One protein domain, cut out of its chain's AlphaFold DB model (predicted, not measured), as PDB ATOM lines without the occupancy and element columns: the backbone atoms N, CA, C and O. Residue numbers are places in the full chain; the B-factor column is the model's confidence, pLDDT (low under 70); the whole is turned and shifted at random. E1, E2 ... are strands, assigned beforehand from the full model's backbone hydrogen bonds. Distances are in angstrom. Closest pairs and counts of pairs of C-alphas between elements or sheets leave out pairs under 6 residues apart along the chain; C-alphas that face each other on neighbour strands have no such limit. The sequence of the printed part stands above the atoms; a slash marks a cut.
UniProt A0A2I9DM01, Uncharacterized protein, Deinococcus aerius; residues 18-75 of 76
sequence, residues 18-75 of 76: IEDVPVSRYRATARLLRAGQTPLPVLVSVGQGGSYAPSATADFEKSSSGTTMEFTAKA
ATOM      1  N   ILE A  18      -6.269  42.641   0.163       82.31
ATOM      2  CA  ILE A  18      -6.997  43.755   0.788       82.31
ATOM      3  C   ILE A  18      -6.045  44.950   0.921       82.31
ATOM      4  O   ILE A  18      -4.922  44.793   1.399       82.31
ATOM      5  N   GLU A  19      -6.522  46.128   0.522       82.38
ATOM      6  CA  GLU A  19      -5.799  47.408   0.538       82.38
ATOM      7  C   GLU A  19      -6.488  48.422   1.470       82.38
ATOM      8  O   GLU A  19      -7.618  48.200   1.923       82.38
ATOM      9  N   ASP A  20      -5.802  49.534   1.751       79.38
ATOM     10  CA  ASP A  20      -6.295  50.675   2.541       79.38
ATOM     11  C   ASP A  20      -6.791  50.303   3.947       79.38
ATOM     12  O   ASP A  20      -7.775  50.836   4.472       79.38
ATOM     13  N   VAL A  21      -6.094  49.358   4.575       77.31
ATOM     14  CA  VAL A  21      -6.332  48.946   5.960       77.31
ATOM     15  C   VAL A  21      -5.269  49.581   6.857       77.31
ATOM     16  O   VAL A  21      -4.097  49.573   6.487       77.31
ATOM     17  N   PRO A  22      -5.632  50.140   8.028       81.06
ATOM     18  CA  PRO A  22      -4.647  50.675   8.963       81.06
ATOM     19  C   PRO A  22      -3.564  49.655   9.331       81.06
ATOM     20  O   PRO A  22      -3.843  48.475   9.505       81.06
ATOM     21  N   VAL A  23      -2.329  50.121   9.513       82.75
ATOM     22  CA  VAL A  23      -1.227  49.293  10.027       82.75
ATOM     23  C   VAL A  23      -1.560  48.860  11.457       82.75
ATOM     24  O   VAL A  23      -1.605  49.686  12.367       82.75
ATOM     25  N   SER A  24      -1.838  47.571  11.643       83.50
ATOM     26  CA  SER A  24      -2.151  46.951  12.934       83.50
ATOM     27  C   SER A  24      -2.079  45.425  12.811       83.50
ATOM     28  O   SER A  24      -1.939  44.876  11.716       83.50
ATOM     29  N   ARG A  25      -2.222  44.731  13.939       85.94
ATOM     30  CA  ARG A  25      -2.485  43.294  13.980       85.94
ATOM     31  C   ARG A  25      -3.947  43.002  13.669       85.94
ATOM     32  O   ARG A  25      -4.835  43.593  14.289       85.94
ATOM     33  N   TYR A  26      -4.197  42.041  12.787       85.00
ATOM     34  CA  TYR A  26      -5.540  41.587  12.430       85.00
ATOM     35  C   TYR A  26      -5.668  40.077  12.540       85.00
ATOM     36  O   TYR A  26      -4.735  39.335  12.245       85.00
ATOM     37  N   ARG A  27      -6.873  39.628  12.900       89.50
ATOM     38  CA  ARG A  27      -7.314  38.248  12.705       89.50
ATOM     39  C   ARG A  27      -8.160  38.184  11.437       89.50
ATOM     40  O   ARG A  27      -9.244  38.758  11.394       89.50
ATOM     41  N   ALA A  28      -7.674  37.478  10.427       89.00
ATOM     42  CA  ALA A  28      -8.346  37.267   9.156       89.00
ATOM     43  C   ALA A  28      -9.186  35.982   9.172       89.00
ATOM     44  O   ALA A  28      -8.768  34.948   9.695       89.00
ATOM     45  N   THR A  29     -10.362  36.055   8.553       92.25
ATOM     46  CA  THR A  29     -11.238  34.924   8.210       92.25
ATOM     47  C   THR A  29     -11.830  35.205   6.836       92.25
ATOM     48  O   THR A  29     -12.111  36.369   6.547       92.25
ATOM     49  N   ALA A  30     -12.090  34.185   6.022       91.75
ATOM     50  CA  ALA A  30     -12.726  34.378   4.722       91.75
ATOM     51  C   ALA A  30     -13.938  33.464   4.532       91.75
ATOM     52  O   ALA A  30     -14.092  32.429   5.188       91.75
ATOM     53  N   ARG A  31     -14.809  33.877   3.611       93.50
ATOM     54  CA  ARG A  31     -15.932  33.081   3.126       93.50
ATOM     55  C   ARG A  31     -15.959  33.121   1.606       93.50
ATOM     56  O   ARG A  31     -15.773  34.183   1.018       93.50
ATOM     57  N   LEU A  32     -16.220  31.978   0.987       90.94
ATOM     58  CA  LEU A  32     -16.450  31.867  -0.443       90.94
ATOM     59  C   LEU A  32     -17.882  32.296  -0.765       90.94
ATOM     60  O   LEU A  32     -18.843  31.705  -0.266       90.94
ATOM     61  N   LEU A  33     -18.008  33.309  -1.617       91.31
ATOM     62  CA  LEU A  33     -19.280  33.768  -2.158       91.31
ATOM     63  C   LEU A  33     -19.523  33.088  -3.508       91.31
ATOM     64  O   LEU A  33     -18.693  33.179  -4.409       91.31
ATOM     65  N   ARG A  34     -20.662  32.407  -3.657       88.81
ATOM     66  CA  ARG A  34     -21.146  31.889  -4.944       88.81
ATOM     67  C   ARG A  34     -22.528  32.468  -5.209       88.81
ATOM     68  O   ARG A  34     -23.326  32.592  -4.281       88.81
ATOM     69  N   ALA A  35     -22.804  32.826  -6.460       89.94
ATOM     70  CA  ALA A  35     -24.083  33.416  -6.838       89.94
ATOM     71  C   ALA A  35     -25.251  32.514  -6.402       89.94
ATOM     72  O   ALA A  35     -25.252  31.313  -6.672       89.94
ATOM     73  N   GLY A  36     -26.221  33.095  -5.692       92.50
ATOM     74  CA  GLY A  36     -27.403  32.382  -5.198       92.50
ATOM     75  C   GLY A  36     -27.155  31.391  -4.054       92.50
ATOM     76  O   GLY A  36     -28.076  30.663  -3.698       92.50
ATOM     77  N   GLN A  37     -25.950  31.340  -3.471       91.69
ATOM     78  CA  GLN A  37     -25.626  30.433  -2.366       91.69
ATOM     79  C   GLN A  37     -25.262  31.190  -1.089       91.69
ATOM     80  O   GLN A  37     -24.707  32.290  -1.122       91.69
ATOM     81  N   THR A  38     -25.521  30.555   0.052       92.56
ATOM     82  CA  THR A  38     -25.030  31.026   1.349       92.56
ATOM     83  C   THR A  38     -23.494  31.036   1.354       92.56
ATOM     84  O   THR A  38     -22.889  30.048   0.934       92.56
ATOM     85  N   PRO A  39     -22.845  32.109   1.849       93.62
ATOM     86  CA  PRO A  39     -21.391  32.173   1.974       93.62
ATOM     87  C   PRO A  39     -20.810  30.986   2.755       93.62
ATOM     88  O   PRO A  39     -21.228  30.722   3.884       93.62
ATOM     89  N   LEU A  40     -19.813  30.307   2.186       93.69
ATOM     90  CA  LEU A  40     -19.195  29.118   2.784       93.69
ATOM     91  C   LEU A  40     -17.885  29.476   3.499       93.69
ATOM     92  O   LEU A  40     -17.066  30.171   2.902       93.69
ATOM     93  N   PRO A  41     -17.637  29.019   4.741       94.00
ATOM     94  CA  PRO A  41     -16.351  29.239   5.399       94.00
ATOM     95  C   PRO A  41     -15.218  28.544   4.633       94.00
ATOM     96  O   PRO A  41     -15.389  27.437   4.123       94.00
ATOM     97  N   VAL A  42     -14.058  29.196   4.562       93.50
ATOM     98  CA  VAL A  42     -12.852  28.674   3.902       93.50
ATOM     99  C   VAL A  42     -11.639  28.803   4.816       93.50
ATOM    100  O   VAL A  42     -11.641  29.601   5.756       93.50
ATOM    101  N   LEU A  43     -10.601  28.017   4.538       93.81
ATOM    102  CA  LEU A  43      -9.319  28.154   5.220       93.81
ATOM    103  C   LEU A  43      -8.537  29.308   4.601       93.81
ATOM    104  O   LEU A  43      -8.521  29.457   3.379       93.81
ATOM    105  N   VAL A  44      -7.869  30.088   5.444       92.31
ATOM    106  CA  VAL A  44      -7.044  31.232   5.049       92.31
ATOM    107  C   VAL A  44      -5.592  31.023   5.454       92.31
ATOM    108  O   VAL A  44      -5.307  30.410   6.483       92.31
ATOM    109  N   SER A  45      -4.687  31.574   4.656       90.88
ATOM    110  CA  SER A  45      -3.285  31.772   5.004       90.88
ATOM    111  C   SER A  45      -2.889  33.192   4.624       90.88
ATOM    112  O   SER A  45      -3.225  33.639   3.532       90.88
ATOM    113  N   VAL A  46      -2.221  33.925   5.514       86.50
ATOM    114  CA  VAL A  46      -1.730  35.274   5.190       86.50
ATOM    115  C   VAL A  46      -0.345  35.163   4.546       86.50
ATOM    116  O   VAL A  46       0.477  34.358   4.982       86.50
ATOM    117  N   GLY A  47      -0.095  35.956   3.504       78.12
ATOM    118  CA  GLY A  47       1.122  35.920   2.694       78.12
ATOM    119  C   GLY A  47       1.123  34.812   1.633       78.12
ATOM    120  O   GLY A  47       0.077  34.357   1.170       78.12
ATOM    121  N   GLN A  48       2.321  34.370   1.242       68.94
ATOM    122  CA  GLN A  48       2.568  33.388   0.174       68.94
ATOM    123  C   GLN A  48       2.301  31.933   0.633       68.94
ATOM    124  O   GLN A  48       3.198  31.096   0.640       68.94
ATOM    125  N   GLY A  49       1.059  31.617   1.023       65.06
ATOM    126  CA  GLY A  49       0.568  30.232   1.108       65.06
ATOM    127  C   GLY A  49       1.154  29.350   2.221       65.06
ATOM    128  O   GLY A  49       1.446  28.181   1.974       65.06
ATOM    129  N   GLY A  50       1.298  29.885   3.436       73.75
ATOM    130  CA  GLY A  50       1.736  29.142   4.624       73.75
ATOM    131  C   GLY A  50       0.675  28.196   5.215       73.75
ATOM    132  O   GLY A  50      -0.078  27.526   4.510       73.75
ATOM    133  N   SER A  51       0.604  28.119   6.549       88.12
ATOM    134  CA  SER A  51      -0.382  27.266   7.230       88.12
ATOM    135  C   SER A  51      -1.808  27.755   6.957       88.12
ATOM    136  O   SER A  51      -2.114  28.933   7.155       88.12
ATOM    137  N   TYR A  52      -2.667  26.851   6.485       91.81
ATOM    138  CA  TYR A  52      -4.083  27.113   6.250       91.81
ATOM    139  C   TYR A  52      -4.881  26.785   7.506       91.81
ATOM    140  O   TYR A  52      -4.842  25.655   7.993       91.81
ATOM    141  N   ALA A  53      -5.644  27.754   7.997       93.44
ATOM    142  CA  ALA A  53      -6.487  27.590   9.174       93.44
ATOM    143  C   ALA A  53      -7.816  28.349   9.010       93.44
ATOM    144  O   ALA A  53      -7.908  29.249   8.173       93.44
ATOM    145  N   PRO A  54      -8.858  28.046   9.811       94.56
ATOM    146  CA  PRO A  54     -10.118  28.800   9.792       94.56
ATOM    147  C   PRO A  54      -9.953  30.294  10.119       94.56
ATOM    148  O   PRO A  54     -10.806  31.113   9.778       94.56
ATOM    149  N   SER A  55      -8.855  30.649  10.787       92.44
ATOM    150  CA  SER A  55      -8.425  32.025  10.997       92.44
ATOM    151  C   SER A  55      -6.907  32.121  11.006       92.44
ATOM    152  O   SER A  55      -6.253  31.238  11.560       92.44
ATOM    153  N   ALA A  56      -6.368  33.221  10.496       90.38
ATOM    154  CA  ALA A  56      -4.943  33.529  10.547       90.38
ATOM    155  C   ALA A  56      -4.732  34.927  11.135       90.38
ATOM    156  O   ALA A  56      -5.541  35.823  10.899       90.38
ATOM    157  N   THR A  57      -3.666  35.114  11.907       88.75
ATOM    158  CA  THR A  57      -3.297  36.425  12.458       88.75
ATOM    159  C   THR A  57      -2.083  36.946  11.716       88.75
ATOM    160  O   THR A  57      -1.127  36.198  11.528       88.75
ATOM    161  N   ALA A  58      -2.114  38.215  11.325       83.62
ATOM    162  CA  ALA A  58      -0.977  38.876  10.706       83.62
ATOM    163  C   ALA A  58      -0.931  40.359  11.062       83.62
ATOM    164  O   ALA A  58      -1.956  40.980  11.358       83.62
ATOM    165  N   ASP A  59       0.275  40.903  11.016       81.75
ATOM    166  CA  ASP A  59       0.533  42.326  11.136       81.75
ATOM    167  C   ASP A  59       0.515  42.926   9.719       81.75
ATOM    168  O   ASP A  59       1.191  42.432   8.818       81.75
ATOM    169  N   PHE A  60      -0.319  43.942   9.485       74.69
ATOM    170  CA  PHE A  60      -0.308  44.674   8.217       74.69
ATOM    171  C   PHE A  60       0.917  45.576   8.196       74.69
ATOM    172  O   PHE A  60       1.023  46.490   9.011       74.69
ATOM    173  N   GLU A  61       1.817  45.353   7.249       69.12
ATOM    174  CA  GLU A  61       3.009  46.174   7.082       69.12
ATOM    175  C   GLU A  61       2.795  47.231   5.993       69.12
ATOM    176  O   GLU A  61       2.028  47.058   5.043       69.12
ATOM    177  N   LYS A  62       3.469  48.372   6.146       66.44
ATOM    178  CA  LYS A  62       3.483  49.425   5.130       66.44
ATOM    179  C   LYS A  62       4.545  49.082   4.088       66.44
ATOM    180  O   LYS A  62       5.725  49.029   4.424       66.44
ATOM    181  N   SER A  63       4.144  48.897   2.835       63.56
ATOM    182  CA  SER A  63       5.063  48.810   1.700       63.56
ATOM    183  C   SER A  63       5.202  50.175   1.010       63.56
ATOM    184  O   SER A  63       4.478  51.132   1.301       63.56
ATOM    185  N   SER A  64       6.132  50.276   0.060       58.12
ATOM    186  CA  SER A  64       6.266  51.448  -0.817       58.12
ATOM    187  C   SER A  64       5.046  51.677  -1.723       58.12
ATOM    188  O   SER A  64       4.888  52.779  -2.241       58.12
ATOM    189  N   SER A  65       4.181  50.671  -1.896       64.12
ATOM    190  CA  SER A  65       2.970  50.718  -2.724       64.12
ATOM    191  C   SER A  65       1.670  50.925  -1.935       64.12
ATOM    192  O   SER A  65       0.617  51.048  -2.553       64.12
ATOM    193  N   GLY A  66       1.722  50.990  -0.599       68.38
ATOM    194  CA  GLY A  66       0.549  51.166   0.262       68.38
ATOM    195  C   GLY A  66       0.570  50.252   1.487       68.38
ATOM    196  O   GLY A  66       1.595  49.666   1.831       68.38
ATOM    197  N   THR A  67      -0.565  50.134   2.174       71.69
ATOM    198  CA  THR A  67      -0.744  49.134   3.237       71.69
ATOM    199  C   THR A  67      -1.629  48.021   2.700       71.69
ATOM    200  O   THR A  67      -2.836  48.202   2.530       71.69
ATOM    201  N   THR A  68      -1.010  46.877   2.418       75.06
ATOM    202  CA  THR A  68      -1.649  45.757   1.725       75.06
ATOM    203  C   THR A  68      -1.433  44.475   2.508       75.06
ATOM    204  O   THR A  68      -0.322  44.199   2.955       75.06
ATOM    205  N   MET A  69      -2.481  43.662   2.629       79.44
ATOM    206  CA  MET A  69      -2.361  42.272   3.063       79.44
ATOM    207  C   MET A  69      -2.727  41.351   1.910       79.44
ATOM    208  O   MET A  69      -3.852  41.378   1.402       79.44
ATOM    209  N   GLU A  70      -1.766  40.517   1.532       85.00
ATOM    210  CA  GLU A  70      -1.999  39.368   0.668       85.00
ATOM    211  C   GLU A  70      -2.377  38.159   1.514       85.00
ATOM    212  O   GLU A  70      -1.858  37.950   2.611       85.00
ATOM    213  N   PHE A  71      -3.289  37.349   1.011       85.88
ATOM    214  CA  PHE A  71      -3.707  36.110   1.628       85.88
ATOM    215  C   PHE A  71      -4.122  35.121   0.546       85.88
ATOM    216  O   PHE A  71      -4.601  35.490  -0.524       85.88
ATOM    217  N   THR A  72      -4.001  33.840   0.842       88.88
ATOM    218  CA  THR A  72      -4.594  32.779   0.039       88.88
ATOM    219  C   THR A  72      -5.752  32.160   0.802       88.88
ATOM    220  O   THR A  72      -5.771  32.113   2.035       88.88
ATOM    221  N   ALA A  73      -6.751  31.688   0.065       88.38
ATOM    222  CA  ALA A  73      -7.885  30.986   0.636       88.38
ATOM    223  C   ALA A  73      -8.198  29.738  -0.181       88.38
ATOM    224  O   ALA A  73      -8.060  29.736  -1.405       88.38
ATOM    225  N   LYS A  74      -8.638  28.678   0.494       88.00
ATOM    226  CA  LYS A  74      -9.090  27.450  -0.162       88.00
ATOM    227  C   LYS A  74     -10.273  26.843   0.570       88.00
ATOM    228  O   LYS A  74     -10.427  27.029   1.778       88.00
ATOM    229  N   ALA A  75     -11.092  26.105  -0.171       85.50
ATOM    230  CA  ALA A  75     -12.133  25.292   0.438       85.50
ATOM    231  C   ALA A  75     -11.522  24.349   1.501       85.50
ATOM    232  O   ALA A  75     -10.374  23.930   1.315       85.50
TER     233      ALA A  75
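What this domain is: This is residues 18 to 75 of the 76 residues of an uncharacterized protein of Deinococcus aerius (UniProt A0A2I9DM01). The picture is a small, elongated strand sandwich: a pair of short strands, E1 and E4, covers part of one face of a sheet of three, E2, E3 and E5, and the E2 and E3 hairpin reaches away to one end. The two sheets are only partly face to face, and E1 runs on into E2, from one sheet to the other; at the end away from the hairpin lie the loop of residues 60 to 65 and the start of E5. The 58 printed residues have no named helix and five named strands, E1 to E5 along the chain, with sheet orders E2, E3, E5 and E1, E4, both all antiparallel. The class is all strand, though under half of the residues, 27 of 58, are in named strands. The whole is only just loose, close to compact, with a radius of gyration of the C-alphas of 12.4 A and spans of 38 by 24 by 17 A.

How they stand to each other: Begin at residues 18 to 19, which pair antiparallel with residues 68 to 69 of E5, the strand of residues 66 to 74. Go on to E1, residues 25 to 28, and look across to E4, residues 56 to 59: the two are antiparallel at 153 degrees, with N 28 and O 56 2.7 A apart and N 26 and O 58 2.9 A apart, within hydrogen-bond range. Past one residue, E1 runs on into E2, residues 30 to 32, at 26 degrees; the two meet only through their link. E2 forms a hairpin with E3, residues 40 to 46, antiparallel at 134 degrees, and N 32 and O 40 are 2.8 A apart. E3 is the inner strand of its sheet and its pairing is staggered: residues 40 to 42 pair with E2, residues 43 to 46 with E5. E3 and E5 are antiparallel at 128 degrees, with N 72 and O 45 2.8 A apart. The sheets E2 E3 E5 and E1 E4 make a sandwich, two sheets face to face, 9.6 A centre to centre where they face each other and with best planes 20 degrees apart. Between them, the closest C-alphas of E3 and E4 are those of Ser 45 and Ala 56, 6.0 A apart. E1 and E5 are apart; E4 and E5 are only just apart, 8.5 A at the closest.

Where its parts are: Find C-alpha 25 at (-2.485, 43.294, 13.980), where E1 begins; it spans 9.7 A to C-alpha 28. E2 spans 6.8 A from C-alpha 30 to C-alpha 32. E3 begins at C-alpha 40, at (-19.195, 29.118, 2.784), and runs 18.7 A to C-alpha 46. E4 spans 10.4 A from C-alpha 56 to C-alpha 59. E5, the longest with 9 residues, runs 25.6 A from C-alpha 66 to C-alpha 74, at (-9.090, 27.450, -0.162).

The domain as a whole: Look for the two C-alphas farthest apart, those of Gly 36 and Ser 64, at 38.9 A. The printed part has no cut, and its first and last C-alphas, of Ile 18 and Ala 75, are 19.2 A apart. The link E1 to E2 is tight; E2 to E3, E3 to E4 and E4 to E5, of 7, 9 and 6 residues, are short. In the B-factor column the mean pLDDT of the printed part is 84.0, and the model's confidence is under 70 at residues 48 to 49 and 61 to 66.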